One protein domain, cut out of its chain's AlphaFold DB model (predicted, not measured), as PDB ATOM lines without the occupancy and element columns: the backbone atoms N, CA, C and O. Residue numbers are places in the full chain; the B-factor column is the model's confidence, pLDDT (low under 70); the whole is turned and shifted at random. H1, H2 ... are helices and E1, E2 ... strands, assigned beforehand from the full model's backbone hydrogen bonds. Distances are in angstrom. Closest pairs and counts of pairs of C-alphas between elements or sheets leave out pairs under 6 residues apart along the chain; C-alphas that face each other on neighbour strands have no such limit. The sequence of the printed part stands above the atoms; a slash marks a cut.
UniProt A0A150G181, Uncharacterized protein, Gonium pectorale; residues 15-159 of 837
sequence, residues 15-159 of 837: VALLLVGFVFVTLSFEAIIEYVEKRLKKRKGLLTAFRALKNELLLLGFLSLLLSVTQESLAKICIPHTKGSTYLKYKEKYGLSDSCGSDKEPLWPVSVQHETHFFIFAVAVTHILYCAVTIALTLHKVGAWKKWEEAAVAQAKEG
ATOM      1  N   VAL A  15     -11.897   1.971 -18.660       89.88
ATOM      2  CA  VAL A  15     -12.029   3.225 -17.904       89.88
ATOM      3  C   VAL A  15     -13.144   4.087 -18.503       89.88
ATOM      4  O   VAL A  15     -13.981   4.594 -17.763       89.88
ATOM      5  N   ALA A  16     -13.223   4.184 -19.834       92.25
ATOM      6  CA  ALA A  16     -14.293   4.902 -20.524       92.25
ATOM      7  C   ALA A  16     -15.685   4.308 -20.236       92.25
ATOM      8  O   ALA A  16     -16.604   5.056 -19.916       92.25
ATOM      9  N   LEU A  17     -15.837   2.978 -20.273       94.06
ATOM     10  CA  LEU A  17     -17.093   2.294 -19.938       94.06
ATOM     11  C   LEU A  17     -17.518   2.579 -18.489       94.06
ATOM     12  O   LEU A  17     -18.676   2.910 -18.238       94.06
ATOM     13  N   LEU A  18     -16.574   2.519 -17.545       91.75
ATOM     14  CA  LEU A  18     -16.798   2.851 -16.136       91.75
ATOM     15  C   LEU A  18     -17.217   4.321 -15.940       91.75
ATOM     16  O   LEU A  18     -18.155   4.590 -15.192       91.75
ATOM     17  N   LEU A  19     -16.589   5.267 -16.648       91.94
ATOM     18  CA  LEU A  19     -16.956   6.688 -16.606       91.94
ATOM     19  C   LEU A  19     -18.346   6.949 -17.207       91.94
ATOM     20  O   LEU A  19     -19.141   7.667 -16.604       91.94
ATOM     21  N   VAL A  20     -18.678   6.325 -18.344       95.94
ATOM     22  CA  VAL A  20     -20.026   6.384 -18.941       95.94
ATOM     23  C   VAL A  20     -21.070   5.799 -17.985       95.94
ATOM     24  O   VAL A  20     -22.148   6.373 -17.838       95.94
ATOM     25  N   GLY A  21     -20.737   4.715 -17.275       95.00
ATOM     26  CA  GLY A  21     -21.571   4.147 -16.215       95.00
ATOM     27  C   GLY A  21     -21.857   5.147 -15.090       95.00
ATOM     28  O   GLY A  21     -23.019   5.347 -14.739       95.00
ATOM     29  N   PHE A  22     -20.832   5.830 -14.569       90.50
ATOM     30  CA  PHE A  22     -21.019   6.869 -13.549       90.50
ATOM     31  C   PHE A  22     -21.856   8.054 -14.054       90.50
ATOM     32  O   PHE A  22     -22.769   8.480 -13.351       90.50
ATOM     33  N   VAL A  23     -21.615   8.548 -15.273       95.50
ATOM     34  CA  VAL A  23     -22.419   9.635 -15.868       95.50
ATOM     35  C   VAL A  23     -23.885   9.220 -16.019       95.50
ATOM     36  O   VAL A  23     -24.775   9.970 -15.625       95.50
ATOM     37  N   PHE A  24     -24.154   8.009 -16.518       96.19
ATOM     38  CA  PHE A  24     -25.515   7.479 -16.632       96.19
ATOM     39  C   PHE A  24     -26.212   7.360 -15.267       96.19
ATOM     40  O   PHE A  24     -27.391   7.696 -15.145       96.19
ATOM     41  N   VAL A  25     -25.490   6.924 -14.228       90.50
ATOM     42  CA  VAL A  25     -26.011   6.835 -12.855       90.50
ATOM     43  C   VAL A  25     -26.331   8.222 -12.286       90.50
ATOM     44  O   VAL A  25     -27.425   8.405 -11.755       90.50
ATOM     45  N   THR A  26     -25.451   9.215 -12.446       90.69
ATOM     46  CA  THR A  26     -25.698  10.596 -11.989       90.69
ATOM     47  C   THR A  26     -26.913  11.212 -12.684       90.69
ATOM     48  O   THR A  26     -27.833  11.666 -12.005       90.69
ATOM     49  N   LEU A  27     -26.986  11.134 -14.019       94.38
ATOM     50  CA  LEU A  27     -28.136  11.623 -14.792       94.38
ATOM     51  C   LEU A  27     -29.439  10.900 -14.408       94.38
ATOM     52  O   LEU A  27     -30.503  11.516 -14.351       94.38
ATOM     53  N   SER A  28     -29.365   9.601 -14.095       91.81
ATOM     54  CA  SER A  28     -30.513   8.841 -13.592       91.81
ATOM     55  C   SER A  28     -30.973   9.348 -12.223       91.81
ATOM     56  O   SER A  28     -32.174   9.515 -12.014       91.81
ATOM     57  N   PHE A  29     -30.052   9.637 -11.298       87.62
ATOM     58  CA  PHE A  29     -30.396  10.215  -9.996       87.62
ATOM     59  C   PHE A  29     -31.013  11.611 -10.125       87.62
ATOM     60  O   PHE A  29     -32.038  11.867  -9.496       87.62
ATOM     61  N   GLU A  30     -30.460  12.486 -10.965       91.81
ATOM     62  CA  GLU A  30     -31.023  13.816 -11.235       91.81
ATOM     63  C   GLU A  30     -32.442  13.719 -11.813       91.81
ATOM     64  O   GLU A  30     -33.371  14.333 -11.283       91.81
ATOM     65  N   ALA A  31     -32.649  12.870 -12.827       93.12
ATOM     66  CA  ALA A  31     -33.962  12.638 -13.424       93.12
ATOM     67  C   ALA A  31     -34.979  12.050 -12.426       93.12
ATOM     68  O   ALA A  31     -36.148  12.447 -12.430       93.12
ATOM     69  N   ILE A  32     -34.552  11.140 -11.540       89.75
ATOM     70  CA  ILE A  32     -35.390  10.585 -10.465       89.75
ATOM     71  C   ILE A  32     -35.746  11.670  -9.440       89.75
ATOM     72  O   ILE A  32     -36.915  11.786  -9.070       89.75
ATOM     73  N   ILE A  33     -34.782  12.489  -9.008       89.06
ATOM     74  CA  ILE A  33     -35.005  13.589  -8.057       89.06
ATOM     75  C   ILE A  33     -35.972  14.618  -8.650       89.06
ATOM     76  O   ILE A  33     -36.938  14.993  -7.984       89.06
ATOM     77  N   GLU A  34     -35.789  15.017  -9.912       92.06
ATOM     78  CA  GLU A  34     -36.728  15.901 -10.603       92.06
ATOM     79  C   GLU A  34     -38.120  15.279 -10.749       92.06
ATOM     80  O   GLU A  34     -39.120  15.970 -10.552       92.06
ATOM     81  N   TYR A  35     -38.217  13.998 -11.114       91.44
ATOM     82  CA  TYR A  35     -39.497  13.305 -11.263       91.44
ATOM     83  C   TYR A  35     -40.251  13.228  -9.930       91.44
ATOM     84  O   TYR A  35     -41.445  13.544  -9.876       91.44
ATOM     85  N   VAL A  36     -39.550  12.886  -8.845       89.38
ATOM     86  CA  VAL A  36     -40.096  12.899  -7.485       89.38
ATOM     87  C   VAL A  36     -40.517  14.316  -7.103       89.38
ATOM     88  O   VAL A  36     -41.669  14.501  -6.721       89.38
ATOM     89  N   GLU A  37     -39.678  15.339  -7.288       90.44
ATOM     90  CA  GLU A  37     -40.049  16.712  -6.933       90.44
ATOM     91  C   GLU A  37     -41.272  17.196  -7.732       90.44
ATOM     92  O   GLU A  37     -42.236  17.694  -7.149       90.44
ATOM     93  N   LYS A  38     -41.309  16.962  -9.052       91.50
ATOM     94  CA  LYS A  38     -42.462  17.261  -9.926       91.50
ATOM     95  C   LYS A  38     -43.731  16.530  -9.471       91.50
ATOM     96  O   LYS A  38     -44.809  17.125  -9.510       91.50
ATOM     97  N   ARG A  39     -43.624  15.284  -8.995       88.31
ATOM     98  CA  ARG A  39     -44.749  14.519  -8.426       88.31
ATOM     99  C   ARG A  39     -45.194  15.067  -7.064       88.31
ATOM    100  O   ARG A  39     -46.395  15.090  -6.792       88.31
ATOM    101  N   LEU A  40     -44.252  15.545  -6.250       88.00
ATOM    102  CA  LEU A  40     -44.477  16.116  -4.921       88.00
ATOM    103  C   LEU A  40     -44.959  17.573  -4.929       88.00
ATOM    104  O   LEU A  40     -45.502  18.012  -3.923       88.00
ATOM    105  N   LYS A  41     -44.896  18.309  -6.051       86.12
ATOM    106  CA  LYS A  41     -45.452  19.682  -6.166       86.12
ATOM    107  C   LYS A  41     -46.918  19.825  -5.720       86.12
ATOM    108  O   LYS A  41     -47.339  20.928  -5.387       86.12
ATOM    109  N   LYS A  42     -47.695  18.734  -5.685       83.44
ATOM    110  CA  LYS A  42     -49.082  18.709  -5.175       83.44
ATOM    111  C   LYS A  42     -49.204  18.620  -3.642       83.44
ATOM    112  O   LYS A  42     -50.320  18.680  -3.140       83.44
ATOM    113  N   ARG A  43     -48.102  18.426  -2.911       82.44
ATOM    114  CA  ARG A  43     -48.046  18.090  -1.477       82.44
ATOM    115  C   ARG A  43     -46.964  18.925  -0.783       82.44
ATOM    116  O   ARG A  43     -45.795  18.549  -0.781       82.44
ATOM    117  N   LYS A  44     -47.335  20.096  -0.247       81.88
ATOM    118  CA  LYS A  44     -46.368  21.089   0.266       81.88
ATOM    119  C   LYS A  44     -45.490  20.544   1.403       81.88
ATOM    120  O   LYS A  44     -44.286  20.769   1.372       81.88
ATOM    121  N   GLY A  45     -46.062  19.818   2.368       79.88
ATOM    122  CA  GLY A  45     -45.307  19.278   3.505       79.88
ATOM    123  C   GLY A  45     -44.316  18.193   3.076       79.88
ATOM    124  O   GLY A  45     -43.124  18.286   3.365       79.88
ATOM    125  N   LEU A  46     -44.775  17.218   2.287       83.75
ATOM    126  CA  LEU A  46     -43.933  16.138   1.771       83.75
ATOM    127  C   LEU A  46     -42.837  16.635   0.811       83.75
ATOM    128  O   LEU A  46     -41.741  16.078   0.783       83.75
ATOM    129  N   LEU A  47     -43.101  17.708   0.061       88.00
ATOM    130  CA  LEU A  47     -42.101  18.409  -0.748       88.00
ATOM    131  C   LEU A  47     -40.992  19.028   0.122       88.00
ATOM    132  O   LEU A  47     -39.817  18.928  -0.231       88.00
ATOM    133  N   THR A  48     -41.339  19.620   1.269       85.69
ATOM    134  CA  THR A  48     -40.361  20.107   2.256       85.69
ATOM    135  C   THR A  48     -39.563  18.950   2.861       85.69
ATOM    136  O   THR A  48     -38.335  19.015   2.867       85.69
ATOM    137  N   ALA A  49     -40.217  17.853   3.263       84.81
ATOM    138  CA  ALA A  49     -39.546  16.655   3.782       84.81
ATOM    139  C   ALA A  49     -38.559  16.035   2.772       84.81
ATOM    140  O   ALA A  49     -37.456  15.630   3.136       84.81
ATOM    141  N   PHE A  50     -38.916  16.000   1.485       88.06
ATOM    142  CA  PHE A  50     -38.028  15.511   0.427       88.06
ATOM    143  C   PHE A  50     -36.832  16.444   0.176       88.06
ATOM    144  O   PHE A  50     -35.720  15.973  -0.056       88.06
ATOM    145  N   ARG A  51     -37.027  17.765   0.258       86.88
ATOM    146  CA  ARG A  51     -35.929  18.741   0.144       86.88
ATOM    147  C   ARG A  51     -34.977  18.676   1.341       86.88
ATOM    148  O   ARG A  51     -33.771  18.740   1.128       86.88
ATOM    149  N   ALA A  52     -35.499  18.469   2.551       83.19
ATOM    150  CA  ALA A  52     -34.696  18.145   3.730       83.19
ATOM    151  C   ALA A  52     -33.844  16.890   3.479       83.19
ATOM    152  O   ALA A  52     -32.620  16.977   3.509       83.19
ATOM    153  N   LEU A  53     -34.470  15.767   3.093       85.19
ATOM    154  CA  LEU A  53     -33.769  14.517   2.768       85.19
ATOM    155  C   LEU A  53     -32.676  14.705   1.704       85.19
ATOM    156  O   LEU A  53     -31.593  14.142   1.834       85.19
ATOM    157  N   LYS A  54     -32.934  15.506   0.660       87.94
ATOM    158  CA  LYS A  54     -31.948  15.814  -0.390       87.94
ATOM    159  C   LYS A  54     -30.739  16.577   0.160       87.94
ATOM    160  O   LYS A  54     -29.615  16.300  -0.251       87.94
ATOM    161  N   ASN A  55     -30.955  17.522   1.074       87.69
ATOM    162  CA  ASN A  55     -29.881  18.312   1.677       87.69
ATOM    163  C   ASN A  55     -29.040  17.465   2.650       87.69
ATOM    164  O   ASN A  55     -27.815  17.518   2.586       87.69
ATOM    165  N   GLU A  56     -29.677  16.627   3.474       85.19
ATOM    166  CA  GLU A  56     -28.991  15.651   4.342       85.19
ATOM    167  C   GLU A  56     -28.186  14.631   3.515       85.19
ATOM    168  O   GLU A  56     -27.047  14.302   3.843       85.19
ATOM    169  N   LEU A  57     -28.736  14.166   2.387       84.62
ATOM    170  CA  LEU A  57     -28.042  13.270   1.461       84.62
ATOM    171  C   LEU A  57     -26.833  13.942   0.793       84.62
ATOM    172  O   LEU A  57     -25.782  13.316   0.660       84.62
ATOM    173  N   LEU A  58     -26.953  15.216   0.412       87.50
ATOM    174  CA  LEU A  58     -25.832  16.002  -0.109       87.50
ATOM    175  C   LEU A  58     -24.739  16.161   0.958       87.50
ATOM    176  O   LEU A  58     -23.565  15.983   0.643       87.50
ATOM    177  N   LEU A  59     -25.109  16.412   2.218       86.19
ATOM    178  CA  LEU A  59     -24.172  16.500   3.342       86.19
ATOM    179  C   LEU A  59     -23.443  15.167   3.595       86.19
ATOM    180  O   LEU A  59     -22.219  15.152   3.702       86.19
ATOM    181  N   LEU A  60     -24.163  14.042   3.623       84.19
ATOM    182  CA  LEU A  60     -23.575  12.702   3.773       84.19
ATOM    183  C   LEU A  60     -22.664  12.331   2.589       84.19
ATOM    184  O   LEU A  60     -21.580  11.782   2.794       84.19
ATOM    185  N   GLY A  61     -23.061  12.675   1.360       86.62
ATOM    186  CA  GLY A  61     -22.233  12.512   0.164       86.62
ATOM    187  C   GLY A  61     -20.969  13.377   0.203       86.62
ATOM    188  O   GLY A  61     -19.882  12.899  -0.108       86.62
ATOM    189  N   PHE A  62     -21.078  14.624   0.660       88.31
ATOM    190  CA  PHE A  62     -19.939  15.522   0.849       88.31
ATOM    191  C   PHE A  62     -18.970  15.012   1.926       88.31
ATOM    192  O   PHE A  62     -17.762  15.032   1.708       88.31
ATOM    193  N   LEU A  63     -19.474  14.472   3.041       87.31
ATOM    194  CA  LEU A  63     -18.648  13.816   4.064       87.31
ATOM    195  C   LEU A  63     -17.926  12.574   3.512       87.31
ATOM    196  O   LEU A  63     -16.735  12.402   3.766       87.31
ATOM    197  N   SER A  64     -18.603  11.747   2.707       86.56
ATOM    198  CA  SER A  64     -17.993  10.620   1.979       86.56
ATOM    199  C   SER A  64     -16.874  11.086   1.033       86.56
ATOM    200  O   SER A  64     -15.773  10.534   1.071       86.56
ATOM    201  N   LEU A  65     -17.103  12.149   0.254       87.00
ATOM    202  CA  LEU A  65     -16.101  12.727  -0.648       87.00
ATOM    203  C   LEU A  65     -14.908  13.330   0.110       87.00
ATOM    204  O   LEU A  65     -13.766  13.066  -0.264       87.00
ATOM    205  N   LEU A  66     -15.137  14.072   1.198       87.06
ATOM    206  CA  LEU A  66     -14.069  14.593   2.059       87.06
ATOM    207  C   LEU A  66     -13.230  13.463   2.666       87.06
ATOM    208  O   LEU A  66     -12.001  13.526   2.625       87.06
ATOM    209  N   LEU A  67     -13.866  12.408   3.183       83.31
ATOM    210  CA  LEU A  67     -13.180  11.220   3.708       83.31
ATOM    211  C   LEU A  67     -12.443  10.424   2.625       83.31
ATOM    212  O   LEU A  67     -11.532   9.668   2.956       83.31
ATOM    213  N   SER A  68     -12.805  10.592   1.352       84.75
ATOM    214  CA  SER A  68     -12.076  10.024   0.216       84.75
ATOM    215  C   SER A  68     -10.846  10.869  -0.146       84.75
ATOM    216  O   SER A  68      -9.732  10.356  -0.181       84.75
ATOM    217  N   VAL A  69     -11.002  12.188  -0.301       89.31
ATOM    218  CA  VAL A  69      -9.893  13.111  -0.624       89.31
ATOM    219  C   VAL A  69      -8.851  13.181   0.499       89.31
ATOM    220  O   VAL A  69      -7.658  13.316   0.238       89.31
ATOM    221  N   THR A  70      -9.265  13.040   1.760       86.94
ATOM    222  CA  THR A  70      -8.350  13.060   2.917       86.94
ATOM    223  C   THR A  70      -7.643  11.727   3.196       86.94
ATOM    224  O   THR A  70      -6.855  11.672   4.140       86.94
ATOM    225  N   GLN A  71      -7.843  10.680   2.377       85.06
ATOM    226  CA  GLN A  71      -7.211   9.354   2.541       85.06
ATOM    227  C   GLN A  71      -5.704   9.427   2.779       85.06
ATOM    228  O   GLN A  71      -5.203   8.980   3.813       85.06
ATOM    229  N   GLU A  72      -4.968  10.056   1.865       82.44
ATOM    230  CA  GLU A  72      -3.516  10.149   2.004       82.44
ATOM    231  C   GLU A  72      -3.060  11.059   3.149       82.44
ATOM    232  O   GLU A  72      -1.921  10.941   3.590       82.44
ATOM    233  N   SER A  73      -3.896  11.990   3.608       85.25
ATOM    234  CA  SER A  73      -3.551  12.920   4.688       85.25
ATOM    235  C   SER A  73      -3.742  12.278   6.060       85.25
ATOM    236  O   SER A  73      -2.871  12.403   6.918       85.25
ATOM    237  N   LEU A  74      -4.837  11.537   6.258       84.44
ATOM    238  CA  LEU A  74      -5.120  10.833   7.512       84.44
ATOM    239  C   LEU A  74      -4.144   9.667   7.742       84.44
ATOM    240  O   LEU A  74      -3.655   9.491   8.857       84.44
ATOM    241  N   ALA A  75      -3.757   8.954   6.679       84.06
ATOM    242  CA  ALA A  75      -2.759   7.883   6.741       84.06
ATOM    243  C   ALA A  75      -1.332   8.356   7.110       84.06
ATOM    244  O   ALA A  75      -0.490   7.533   7.470       84.06
ATOM    245  N   LYS A  76      -1.047   9.668   7.042       85.75
ATOM    246  CA  LYS A  76       0.245  10.274   7.431       85.75
ATOM    247  C   LYS A  76       0.293  10.699   8.911       85.75
ATOM    248  O   LYS A  76       1.362  11.057   9.402       85.75
ATOM    249  N   ILE A  77      -0.829  10.655   9.639       87.25
ATOM    250  CA  ILE A  77      -0.891  11.007  11.067       87.25
ATOM    251  C   ILE A  77      -0.480   9.787  11.903       87.25
ATOM    252  O   ILE A  77      -1.267   8.866  12.100       87.25
ATOM    253  N   CYS A  78       0.758   9.779  12.397       88.75
ATOM    254  CA  CYS A  78       1.338   8.656  13.142       88.75
ATOM    255  C   CYS A  78       1.253   8.845  14.668       88.75
ATOM    256  O   CYS A  78       1.738   9.846  15.198       88.75
ATOM    257  N   ILE A  79       0.725   7.846  15.379       88.19
ATOM    258  CA  ILE A  79       0.572   7.794  16.843       88.19
ATOM    259  C   ILE A  79       1.542   6.742  17.427       88.19
ATOM    260  O   ILE A  79       1.795   5.726  16.775       88.19
ATOM    261  N   PRO A  80       2.137   6.953  18.621       84.00
ATOM    262  CA  PRO A  80       2.941   5.925  19.289       84.00
ATOM    263  C   PRO A  80       2.089   4.693  19.623       84.00
ATOM    264  O   PRO A  80       1.060   4.809  20.289       84.00
ATOM    265  N   HIS A  81       2.524   3.517  19.169       74.94
ATOM    266  CA  HIS A  81       1.768   2.281  19.361       74.94
ATOM    267  C   HIS A  81       1.797   1.792  20.819       74.94
ATOM    268  O   HIS A  81       2.740   2.056  21.570       74.94
ATOM    269  N   THR A  82       0.803   0.991  21.209       70.75
ATOM    270  CA  THR A  82       0.861   0.209  22.459       70.75
ATOM    271  C   THR A  82       1.319  -1.223  22.190       70.75
ATOM    272  O   THR A  82       0.892  -1.864  21.227       70.75
ATOM    273  N   LYS A  83       2.212  -1.748  23.042       65.50
ATOM    274  CA  LYS A  83       2.803  -3.086  22.871       65.50
ATOM    275  C   LYS A  83       1.709  -4.160  22.843       65.50
ATOM    276  O   LYS A  83       1.075  -4.432  23.858       65.50
ATOM    277  N   GLY A  84       1.522  -4.781  21.677       66.06
ATOM    278  CA  GLY A  84       0.507  -5.812  21.448       66.06
ATOM    279  C   GLY A  84      -0.795  -5.337  20.790       66.06
ATOM    280  O   GLY A  84      -1.759  -6.111  20.807       66.06
ATOM    281  N   SER A  85      -0.839  -4.127  20.209       71.94
ATOM    282  CA  SER A  85      -2.002  -3.627  19.459       71.94
ATOM    283  C   SER A  85      -2.490  -4.637  18.404       71.94
ATOM    284  O   SER A  85      -1.710  -5.358  17.769       71.94
ATOM    285  N   THR A  86      -3.809  -4.705  18.198       77.44
ATOM    286  CA  THR A  86      -4.416  -5.565  17.161       77.44
ATOM    287  C   THR A  86      -3.907  -5.200  15.765       77.44
ATOM    288  O   THR A  86      -3.796  -6.070  14.901       77.44
ATOM    289  N   TYR A  87      -3.550  -3.928  15.565       77.50
ATOM    290  CA  TYR A  87      -2.974  -3.420  14.329       77.50
ATOM    291  C   TYR A  87      -1.624  -4.066  14.003       77.50
ATOM    292  O   TYR A  87      -1.461  -4.559  12.891       77.50
ATOM    293  N   LEU A  88      -0.691  -4.171  14.961       75.38
ATOM    294  CA  LEU A  88       0.600  -4.831  14.721       75.38
ATOM    295  C   LEU A  88       0.440  -6.299  14.299       75.38
ATOM    296  O   LEU A  88       1.058  -6.726  13.325       75.38
ATOM    297  N   LYS A  89      -0.461  -7.045  14.951       79.19
ATOM    298  CA  LYS A  89      -0.768  -8.442  14.581       79.19
ATOM    299  C   LYS A  89      -1.350  -8.561  13.168       79.19
ATOM    300  O   LYS A  89      -1.140  -9.565  12.493       79.19
ATOM    301  N   TYR A  90      -2.089  -7.547  12.715       77.69
ATOM    302  CA  TYR A  90      -2.604  -7.470  11.348       77.69
ATOM    303  C   TYR A  90      -1.490  -7.094  10.355       77.69
ATOM    304  O   TYR A  90      -1.363  -7.718   9.303       77.69
ATOM    305  N   LYS A  91      -0.647  -6.116  10.706       79.94
ATOM    306  CA  LYS A  91       0.486  -5.644   9.901       79.94
ATOM    307  C   LYS A  91       1.483  -6.760   9.601       79.94
ATOM    308  O   LYS A  91       1.862  -6.925   8.445       79.94
ATOM    309  N   GLU A  92       1.843  -7.540  10.616       81.00
ATOM    310  CA  GLU A  92       2.707  -8.718  10.498       81.00
ATOM    311  C   GLU A  92       2.053  -9.807   9.631       81.00
ATOM    312  O   GLU A  92       2.641 -10.246   8.645       81.00
ATOM    313  N   LYS A  93       0.795 -10.174   9.920       81.19
ATOM    314  CA  LYS A  93       0.064 -11.227   9.192       81.19
ATOM    315  C   LYS A  93      -0.120 -10.948   7.692       81.19
ATOM    316  O   LYS A  93      -0.189 -11.894   6.910       81.19
ATOM    317  N   TYR A  94      -0.252  -9.681   7.296       78.31
ATOM    318  CA  TYR A  94      -0.559  -9.282   5.914       78.31
ATOM    319  C   TYR A  94       0.555  -8.463   5.233       78.31
ATOM    320  O   TYR A  94       0.346  -7.963   4.128       78.31
ATOM    321  N   GLY A  95       1.728  -8.318   5.860       75.62
ATOM    322  CA  GLY A  95       2.888  -7.624   5.283       75.62
ATOM    323  C   GLY A  95       2.634  -6.151   4.939       75.62
ATOM    324  O   GLY A  95       3.030  -5.689   3.866       75.62
ATOM    325  N   LEU A  96       1.929  -5.405   5.799       75.69
ATOM    326  CA  LEU A  96       1.577  -4.012   5.500       75.69
ATOM    327  C   LEU A  96       2.794  -3.074   5.576       75.69
ATOM    328  O   LEU A  96       3.388  -2.855   6.632       75.69
ATOM    329  N   SER A  97       3.108  -2.470   4.431       70.12
ATOM    330  CA  SER A  97       3.927  -1.268   4.318       70.12
ATOM    331  C   SER A  97       3.094  -0.013   4.606       70.12
ATOM    332  O   SER A  97       2.112   0.253   3.906       70.12
ATOM    333  N   ASP A  98       3.532   0.766   5.600       74.94
ATOM    334  CA  ASP A  98       2.901   2.012   6.053       74.94
ATOM    335  C   ASP A  98       3.904   3.172   5.996       74.94
ATOM    336  O   ASP A  98       5.112   2.957   6.071       74.94
ATOM    337  N   SER A  99       3.414   4.414   5.954       73.50
ATOM    338  CA  SER A  99       4.260   5.619   6.012       73.50
ATOM    339  C   SER A  99       4.782   5.959   7.419       73.50
ATOM    340  O   SER A  99       5.578   6.883   7.567       73.50
ATOM    341  N   CYS A 100       4.349   5.228   8.450       77.81
ATOM    342  CA  CYS A 100       4.818   5.382   9.827       77.81
ATOM    343  C   CYS A 100       5.969   4.405  10.126       77.81
ATOM    344  O   CYS A 100       5.864   3.208   9.847       77.81
ATOM    345  N   GLY A 101       7.059   4.921  10.705       79.44
ATOM    346  CA  GLY A 101       8.225   4.128  11.119       79.44
ATOM    347  C   GLY A 101       7.928   3.148  12.262       79.44
ATOM    348  O   GLY A 101       6.872   3.221  12.885       79.44
ATOM    349  N   SER A 102       8.878   2.252  12.547       72.69
ATOM    350  CA  SER A 102       8.704   1.021  13.342       72.69
ATOM    351  C   SER A 102       7.927   1.155  14.659       72.69
ATOM    352  O   SER A 102       7.132   0.276  14.974       72.69
ATOM    353  N   ASP A 103       8.107   2.250  15.401       77.31
ATOM    354  CA  ASP A 103       7.469   2.472  16.708       77.31
ATOM    355  C   ASP A 103       6.118   3.214  16.653       77.31
ATOM    356  O   ASP A 103       5.551   3.546  17.700       77.31
ATOM    357  N   LYS A 104       5.572   3.494  15.463       83.06
ATOM    358  CA  LYS A 104       4.331   4.264  15.297       83.06
ATOM    359  C   LYS A 104       3.327   3.559  14.387       83.06
ATOM    360  O   LYS A 104       3.683   3.037  13.333       83.06
ATOM    361  N   GLU A 105       2.055   3.625  14.759       83.88
ATOM    362  CA  GLU A 105       0.926   3.179  13.940       83.88
ATOM    363  C   GLU A 105       0.161   4.397  13.380       83.88
ATOM    364  O   GLU A 105       0.071   5.427  14.056       83.88
ATOM    365  N   PRO A 106      -0.338   4.357  12.129       85.00
ATOM    366  CA  PRO A 106      -1.168   5.432  11.595       85.00
ATOM    367  C   PRO A 106      -2.501   5.480  12.351       85.00
ATOM    368  O   PRO A 106      -3.138   4.447  12.548       85.00
ATOM    369  N   LEU A 107      -2.956   6.681  12.720       83.00
ATOM    370  CA  LEU A 107      -4.273   6.910  13.332       83.00
ATOM    371  C   LEU A 107      -5.400   6.331  12.466       83.00
ATOM    372  O   LEU A 107      -6.375   5.796  12.988       83.00
ATOM    373  N   TRP A 108      -5.257   6.437  11.141       82.31
ATOM    374  CA  TRP A 108      -6.217   5.902  10.187       82.31
ATOM    375  C   TRP A 108      -5.510   5.084   9.093       82.31
ATOM    376  O   TRP A 108      -5.060   5.645   8.093       82.31
ATOM    377  N   PRO A 109      -5.361   3.756   9.254       81.62
ATOM    378  CA  PRO A 109      -4.796   2.917   8.206       81.62
ATOM    379  C   PRO A 109      -5.761   2.797   7.019       81.62
ATOM    380  O   PRO A 109      -6.979   2.699   7.182       81.62
ATOM    381  N   VAL A 110      -5.204   2.746   5.806       78.19
ATOM    382  CA  VAL A 110      -5.960   2.793   4.537       78.19
ATOM    383  C   VAL A 110      -6.989   1.654   4.413       78.19
ATOM    384  O   VAL A 110      -8.052   1.841   3.825       78.19
ATOM    385  N   SER A 111      -6.724   0.492   5.022       79.00
ATOM    386  CA  SER A 111      -7.686  -0.617   5.120       79.00
ATOM    387  C   SER A 111      -8.943  -0.231   5.908       79.00
ATOM    388  O   SER A 111     -10.051  -0.372   5.398       79.00
ATOM    389  N   VAL A 112      -8.785   0.331   7.110       82.81
ATOM    390  CA  VAL A 112      -9.904   0.824   7.935       82.81
ATOM    391  C   VAL A 112     -10.643   1.964   7.233       82.81
ATOM    392  O   VAL A 112     -11.855   2.092   7.392       82.81
ATOM    393  N   GLN A 113      -9.964   2.772   6.414       81.88
ATOM    394  CA  GLN A 113     -10.622   3.834   5.652       81.88
ATOM    395  C   GLN A 113     -11.572   3.313   4.572       81.88
ATOM    396  O   GLN A 113     -12.659   3.869   4.417       81.88
ATOM    397  N   HIS A 114     -11.205   2.238   3.868       81.38
ATOM    398  CA  HIS A 114     -12.083   1.612   2.879       81.38
ATOM    399  C   HIS A 114     -13.355   1.053   3.538       81.38
ATOM    400  O   HIS A 114     -14.464   1.394   3.124       81.38
ATOM    401  N   GLU A 115     -13.193   0.299   4.630       85.75
ATOM    402  CA  GLU A 115     -14.303  -0.234   5.434       85.75
ATOM    403  C   GLU A 115     -15.190   0.885   6.008       85.75
ATOM    404  O   GLU A 115     -16.415   0.812   5.940       85.75
ATOM    405  N   THR A 116     -14.590   1.969   6.517       85.06
ATOM    406  CA  THR A 116     -15.330   3.125   7.061       85.06
ATOM    407  C   THR A 116     -16.142   3.833   5.978       85.06
ATOM    408  O   THR A 116     -17.303   4.173   6.199       85.06
ATOM    409  N   HIS A 117     -15.561   4.044   4.794       83.06
ATOM    410  CA  HIS A 117     -16.260   4.672   3.676       83.06
ATOM    411  C   HIS A 117     -17.443   3.810   3.201       83.06
ATOM    412  O   HIS A 117     -18.540   4.328   2.986       83.06
ATOM    413  N   PHE A 118     -17.249   2.489   3.099       88.06
ATOM    414  CA  PHE A 118     -18.329   1.548   2.797       88.06
ATOM    415  C   PHE A 118     -19.423   1.556   3.878       88.06
ATOM    416  O   PHE A 118     -20.606   1.615   3.546       88.06
ATOM    417  N   PHE A 119     -19.048   1.577   5.160       85.50
ATOM    418  CA  PHE A 119     -19.986   1.662   6.282       85.50
ATOM    419  C   PHE A 119     -20.827   2.946   6.247       85.50
ATOM    420  O   PHE A 119     -22.049   2.873   6.342       85.50
ATOM    421  N   ILE A 120     -20.210   4.116   6.040       84.69
ATOM    422  CA  ILE A 120     -20.926   5.401   5.942       84.69
ATOM    423  C   ILE A 120     -21.895   5.397   4.753       84.69
ATOM    424  O   ILE A 120     -23.044   5.817   4.896       84.69
ATOM    425  N   PHE A 121     -21.478   4.864   3.599       84.19
ATOM    426  CA  PHE A 121     -22.360   4.699   2.443       84.19
ATOM    427  C   PHE A 121     -23.535   3.753   2.741       84.19
ATOM    428  O   PHE A 121     -24.681   4.080   2.431       84.19
ATOM    429  N   ALA A 122     -23.289   2.615   3.395       86.94
ATOM    430  CA  ALA A 122     -24.331   1.667   3.782       86.94
ATOM    431  C   ALA A 122     -25.327   2.273   4.790       86.94
ATOM    432  O   ALA A 122     -26.537   2.086   4.639       86.94
ATOM    433  N   VAL A 123     -24.853   3.047   5.773       84.44
ATOM    434  CA  VAL A 123     -25.700   3.798   6.717       84.44
ATOM    435  C   VAL A 123     -26.540   4.845   5.981       84.44
ATOM    436  O   VAL A 123     -27.748   4.905   6.195       84.44
ATOM    437  N   ALA A 124     -25.952   5.614   5.059       84.44
ATOM    438  CA  ALA A 124     -26.694   6.591   4.263       84.44
ATOM    439  C   ALA A 124     -27.789   5.920   3.412       84.44
ATOM    440  O   ALA A 124     -28.953   6.313   3.480       84.44
ATOM    441  N   VAL A 125     -27.454   4.864   2.663       85.38
ATOM    442  CA  VAL A 125     -28.414   4.136   1.813       85.38
ATOM    443  C   VAL A 125     -29.528   3.488   2.639       85.38
ATOM    444  O   VAL A 125     -30.700   3.617   2.286       85.38
ATOM    445  N   THR A 126     -29.202   2.833   3.756       87.81
ATOM    446  CA  THR A 126     -30.223   2.217   4.624       87.81
ATOM    447  C   THR A 126     -31.113   3.255   5.304       87.81
ATOM    448  O   THR A 126     -32.320   3.029   5.383       87.81
ATOM    449  N   HIS A 127     -30.579   4.418   5.696       84.06
ATOM    450  CA  HIS A 127     -31.369   5.542   6.206       84.06
ATOM    451  C   HIS A 127     -32.362   6.065   5.154       84.06
ATOM    452  O   HIS A 127     -33.560   6.130   5.423       84.06
ATOM    453  N   ILE A 128     -31.903   6.348   3.925       83.88
ATOM    454  CA  ILE A 128     -32.765   6.810   2.818       83.88
ATOM    455  C   ILE A 128     -33.878   5.795   2.535       83.88
ATOM    456  O   ILE A 128     -35.042   6.180   2.409       83.88
ATOM    457  N   LEU A 129     -33.541   4.503   2.451       86.88
ATOM    458  CA  LEU A 129     -34.509   3.433   2.205       86.88
ATOM    459  C   LEU A 129     -35.520   3.305   3.353       86.88
ATOM    460  O   LEU A 129     -36.717   3.198   3.092       86.88
ATOM    461  N   TYR A 130     -35.069   3.371   4.608       87.00
ATOM    462  CA  TYR A 130     -35.939   3.340   5.784       87.00
ATOM    463  C   TYR A 130     -36.904   4.531   5.816       87.00
ATOM    464  O   TYR A 130     -38.112   4.336   5.980       87.00
ATOM    465  N   CYS A 131     -36.415   5.752   5.579       84.19
ATOM    466  CA  CYS A 131     -37.257   6.939   5.438       84.19
ATOM    467  C   CYS A 131     -38.260   6.773   4.287       84.19
ATOM    468  O   CYS A 131     -39.461   6.920   4.505       84.19
ATOM    469  N   ALA A 132     -37.812   6.407   3.083       83.94
ATOM    470  CA  ALA A 132     -38.676   6.262   1.911       83.94
ATOM    471  C   ALA A 132     -39.775   5.198   2.103       83.94
ATOM    472  O   ALA A 132     -40.934   5.445   1.764       83.94
ATOM    473  N   VAL A 133     -39.443   4.045   2.694       87.06
ATOM    474  CA  VAL A 133     -40.416   2.991   3.031       87.06
ATOM    475  C   VAL A 133     -41.387   3.468   4.111       87.06
ATOM    476  O   VAL A 133     -42.593   3.282   3.961       87.06
ATOM    477  N   THR A 134     -40.902   4.137   5.159       87.50
ATOM    478  CA  THR A 134     -41.752   4.680   6.234       87.50
ATOM    479  C   THR A 134     -42.761   5.685   5.673       87.50
ATOM    480  O   THR A 134     -43.954   5.572   5.946       87.50
ATOM    481  N   ILE A 135     -42.307   6.602   4.816       84.56
ATOM    482  CA  ILE A 135     -43.126   7.595   4.106       84.56
ATOM    483  C   ILE A 135     -44.159   6.924   3.191       84.56
ATOM    484  O   ILE A 135     -45.333   7.292   3.201       84.56
ATOM    485  N   ALA A 136     -43.755   5.920   2.409       85.00
ATOM    486  CA  ALA A 136     -44.671   5.191   1.537       85.00
ATOM    487  C   ALA A 136     -45.770   4.467   2.338       85.00
ATOM    488  O   ALA A 136     -46.943   4.519   1.961       85.00
ATOM    489  N   LEU A 137     -45.415   3.840   3.465       87.50
ATOM    490  CA  LEU A 137     -46.353   3.127   4.333       87.50
ATOM    491  C   LEU A 137     -47.315   4.073   5.066       87.50
ATOM    492  O   LEU A 137     -48.511   3.777   5.125       87.50
ATOM    493  N   THR A 138     -46.849   5.213   5.586       84.75
ATOM    494  CA  THR A 138     -47.727   6.188   6.256       84.75
ATOM    495  C   THR A 138     -48.701   6.831   5.271       84.75
ATOM    496  O   THR A 138     -49.904   6.844   5.532       84.75
ATOM    497  N   LEU A 139     -48.230   7.266   4.097       84.62
ATOM    498  CA  LEU A 139     -49.080   7.836   3.047       84.62
ATOM    499  C   LEU A 139     -50.085   6.820   2.489       84.62
ATOM    500  O   LEU A 139     -51.231   7.182   2.230       84.62
ATOM    501  N   HIS A 140     -49.698   5.548   2.336       86.81
ATOM    502  CA  HIS A 140     -50.618   4.484   1.931       86.81
ATOM    503  C   HIS A 140     -51.699   4.235   2.997       86.81
ATOM    504  O   HIS A 140     -52.889   4.181   2.678       86.81
ATOM    505  N   LYS A 141     -51.302   4.139   4.273       86.94
ATOM    506  CA  LYS A 141     -52.209   3.864   5.397       86.94
ATOM    507  C   LYS A 141     -53.184   5.017   5.661       86.94
ATOM    508  O   LYS A 141     -54.371   4.758   5.825       86.94
ATOM    509  N   VAL A 142     -52.715   6.267   5.638       87.62
ATOM    510  CA  VAL A 142     -53.567   7.463   5.782       87.62
ATOM    511  C   VAL A 142     -54.413   7.693   4.527       87.62
ATOM    512  O   VAL A 142     -55.592   8.018   4.634       87.62
ATOM    513  N   GLY A 143     -53.878   7.433   3.328       87.12
ATOM    514  CA  GLY A 143     -54.643   7.486   2.077       87.12
ATOM    515  C   GLY A 143     -55.847   6.536   2.053       87.12
ATOM    516  O   GLY A 143     -56.878   6.865   1.471       87.12
ATOM    517  N   ALA A 144     -55.772   5.401   2.756       87.81
ATOM    518  CA  ALA A 144     -56.899   4.483   2.921       87.81
ATOM    519  C   ALA A 144     -58.058   5.055   3.768       87.81
ATOM    520  O   ALA A 144     -59.156   4.494   3.717       87.81
ATOM    521  N   TRP A 145     -57.843   6.147   4.515       89.69
ATOM    522  CA  TRP A 145     -58.872   6.840   5.307       89.69
ATOM    523  C   TRP A 145     -59.650   7.881   4.489       89.69
ATOM    524  O   TRP A 145     -60.759   8.238   4.871       89.69
ATOM    525  N   LYS A 146     -59.139   8.315   3.325       91.00
ATOM    526  CA  LYS A 146     -59.794   9.325   2.470       91.00
ATOM    527  C   LYS A 146     -61.241   8.963   2.109       91.00
ATOM    528  O   LYS A 146     -62.125   9.806   2.185       91.00
ATOM    529  N   LYS A 147     -61.490   7.682   1.819       92.00
ATOM    530  CA  LYS A 147     -62.826   7.123   1.531       92.00
ATOM    531  C   LYS A 147     -63.811   7.209   2.710       92.00
ATOM    532  O   LYS A 147     -65.016   7.132   2.507       92.00
ATOM    533  N   TRP A 148     -63.303   7.282   3.945       90.06
ATOM    534  CA  TRP A 148     -64.114   7.446   5.152       90.06
ATOM    535  C   TRP A 148     -64.485   8.918   5.344       90.06
ATOM    536  O   TRP A 148     -65.634   9.210   5.651       90.06
ATOM    537  N   GLU A 149     -63.552   9.835   5.074       90.75
ATOM    538  CA  GLU A 149     -63.831  11.274   5.061       90.75
ATOM    539  C   GLU A 149     -64.839  11.653   3.969       90.75
ATOM    540  O   GLU A 149     -65.802  12.362   4.239       90.75
ATOM    541  N   GLU A 150     -64.674  11.124   2.753       90.56
ATOM    542  CA  GLU A 150     -65.602  11.343   1.634       90.56
ATOM    543  C   GLU A 150     -67.035  10.906   1.976       90.56
ATOM    544  O   GLU A 150     -67.986  11.615   1.646       90.56
ATOM    545  N   ALA A 151     -67.197   9.785   2.690       87.62
ATOM    546  CA  ALA A 151     -68.497   9.323   3.172       87.62
ATOM    547  C   ALA A 151     -69.065  10.221   4.289       87.62
ATOM    548  O   ALA A 151     -70.234  10.599   4.230       87.62
ATOM    549  N   ALA A 152     -68.246  10.611   5.272       83.69
ATOM    550  CA  ALA A 152     -68.670  11.471   6.379       83.69
ATOM    551  C   ALA A 152     -69.068  12.887   5.913       83.69
ATOM    552  O   ALA A 152     -70.056  13.449   6.386       83.69
ATOM    553  N   VAL A 153     -68.331  13.458   4.954       84.94
ATOM    554  CA  VAL A 153     -68.624  14.774   4.360       84.94
ATOM    555  C   VAL A 153     -69.846  14.720   3.435       84.94
ATOM    556  O   VAL A 153     -70.558  15.717   3.332       84.94
ATOM    557  N   ALA A 154     -70.131  13.584   2.786       85.31
ATOM    558  CA  ALA A 154     -71.382  13.393   2.047       85.31
ATOM    559  C   ALA A 154     -72.593  13.373   2.997       85.31
ATOM    560  O   ALA A 154     -73.506  14.180   2.836       85.31
ATOM    561  N   GLN A 155     -72.544  12.551   4.052       78.31
ATOM    562  CA  GLN A 155     -73.600  12.470   5.073       78.31
ATOM    563  C   GLN A 155     -73.893  13.833   5.723       78.31
ATOM    564  O   GLN A 155     -75.052  14.212   5.872       78.31
ATOM    565  N   ALA A 156     -72.851  14.616   6.029       76.19
ATOM    566  CA  ALA A 156     -72.995  15.964   6.582       76.19
ATOM    567  C   ALA A 156     -73.672  16.974   5.626       76.19
ATOM    568  O   ALA A 156     -74.209  17.979   6.089       76.19
ATOM    569  N   LYS A 157     -73.647  16.734   4.307       76.69
ATOM    570  CA  LYS A 157     -74.249  17.611   3.283       76.69
ATOM    571  C   LYS A 157     -75.686  17.239   2.931       76.69
ATOM    572  O   LYS A 157     -76.438  18.108   2.502       76.69
ATOM    573  N   GLU A 158     -76.077  15.986   3.135       74.44
ATOM    574  CA  GLU A 158     -77.435  15.491   2.869       74.44
ATOM    575  C   GLU A 158     -78.452  15.892   3.959       74.44
ATOM    576  O   GLU A 158     -79.623  15.537   3.874       74.44
ATOM    577  N   GLY A 159     -78.029  16.646   4.984       59.06
ATOM    578  CA  GLY A 159     -78.906  17.145   6.051       59.06
ATOM    579  C   GLY A 159     -79.406  16.066   7.016       59.06
ATOM    580  O   GLY A 159     -80.258  16.341   7.860       59.06
TER     581      GLY A 159
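AT A GLANCE: This is residues 15 to 159 of the 837 residues of an uncharacterized protein of Gonium pectorale (UniProt A0A150G181). Two long helices, H2 and H5, run side by side in opposite ways, and a small head of H3, H4, loops and a two-strand sheet of E1 and E2 caps one end of the pair. At the other end of H2, H1 folds back as an opening arm whose residues 15 to 32 stick out, while H6 lengthens the model past the end of H5, with residues 140 to 159 sticking out. The printed part has 145 residues, with six named helices and two named strands in the order H1 H2 H3 E1 H4 E2 H5 H6; the sheet, E1 - E2, is antiparallel and the class is mostly helix. The whole is extended, with a radius of gyration of the C-alphas of 25.0 A and spans of 89 by 40 by 22 A.

IN THESE COORDINATES: The strands are E1, residues 78 to 80, and E2, residues 104 to 106. In the chain between them is H4, residues 86 to 94, 12.5 A long. H5, residues 110 to 143, is the longest helix at 49.0 A and begins at C-alpha 110, at (-5.960, 2.793, 4.537). H6, residues 146 to 157, is 16.7 A long and ends at C-alpha 157, at (-74.249, 17.611, 3.283). H1, residues 15 to 40, begins at C-alpha 15, at (-12.029, 3.225, -17.904). H1 and H2, residues 44 to 69, each measure 37.3 A. H3 has four residues, 71 to 74.

HOW THE PARTS SIT: E1 and E2 are antiparallel neighbours, at 138 degrees between their directions. N 79 and O 105 are 2.8 A apart and N 105 and O 79 are 2.9 A apart, both within hydrogen-bond range. The closest C-alphas of H4 and E2, those of Tyr 87 and Glu 105, are 7.7 A apart. H3 and H5 are close but not clearly touching, the closest C-alphas being those of Gln 71 and Val 110, at 7.0 A. H5 touches H2 with residues 117 to 128 alone. Their closest C-alphas, those of Ser 64 and His 117, are 6.4 A apart. Their lines stand at a shallow tilt of 7 degrees, opposite ways. H1 and H2 form a helical hairpin, at a shallow tilt of 22 degrees, opposite ways. H1 touches H2 with residues 37 to 40 alone, the C-alphas of Leu 40 and Leu 47 coming closest at 5.3 A. H1 and H5 are apart. H5 and H6 meet only through their link. In H1, H2, H4, H5 and H6 every O i to N i+4 pair is within hydrogen-bond range; H3 is too short for such a pair, and its one O i to N i+3 pair is not within range.

THE WHOLE: The two C-alphas farthest apart, those of Ser 102 and Gly 159, are 89.4 A apart, and the outline is only just a rod. Without the stretches that stand free, the body has 107 residues and spans 63 by 24 by 19 A. The printed part has no cut and no long link. The mean pLDDT of the printed part is 84.6, with residues 83 to 84 and 159 under 70.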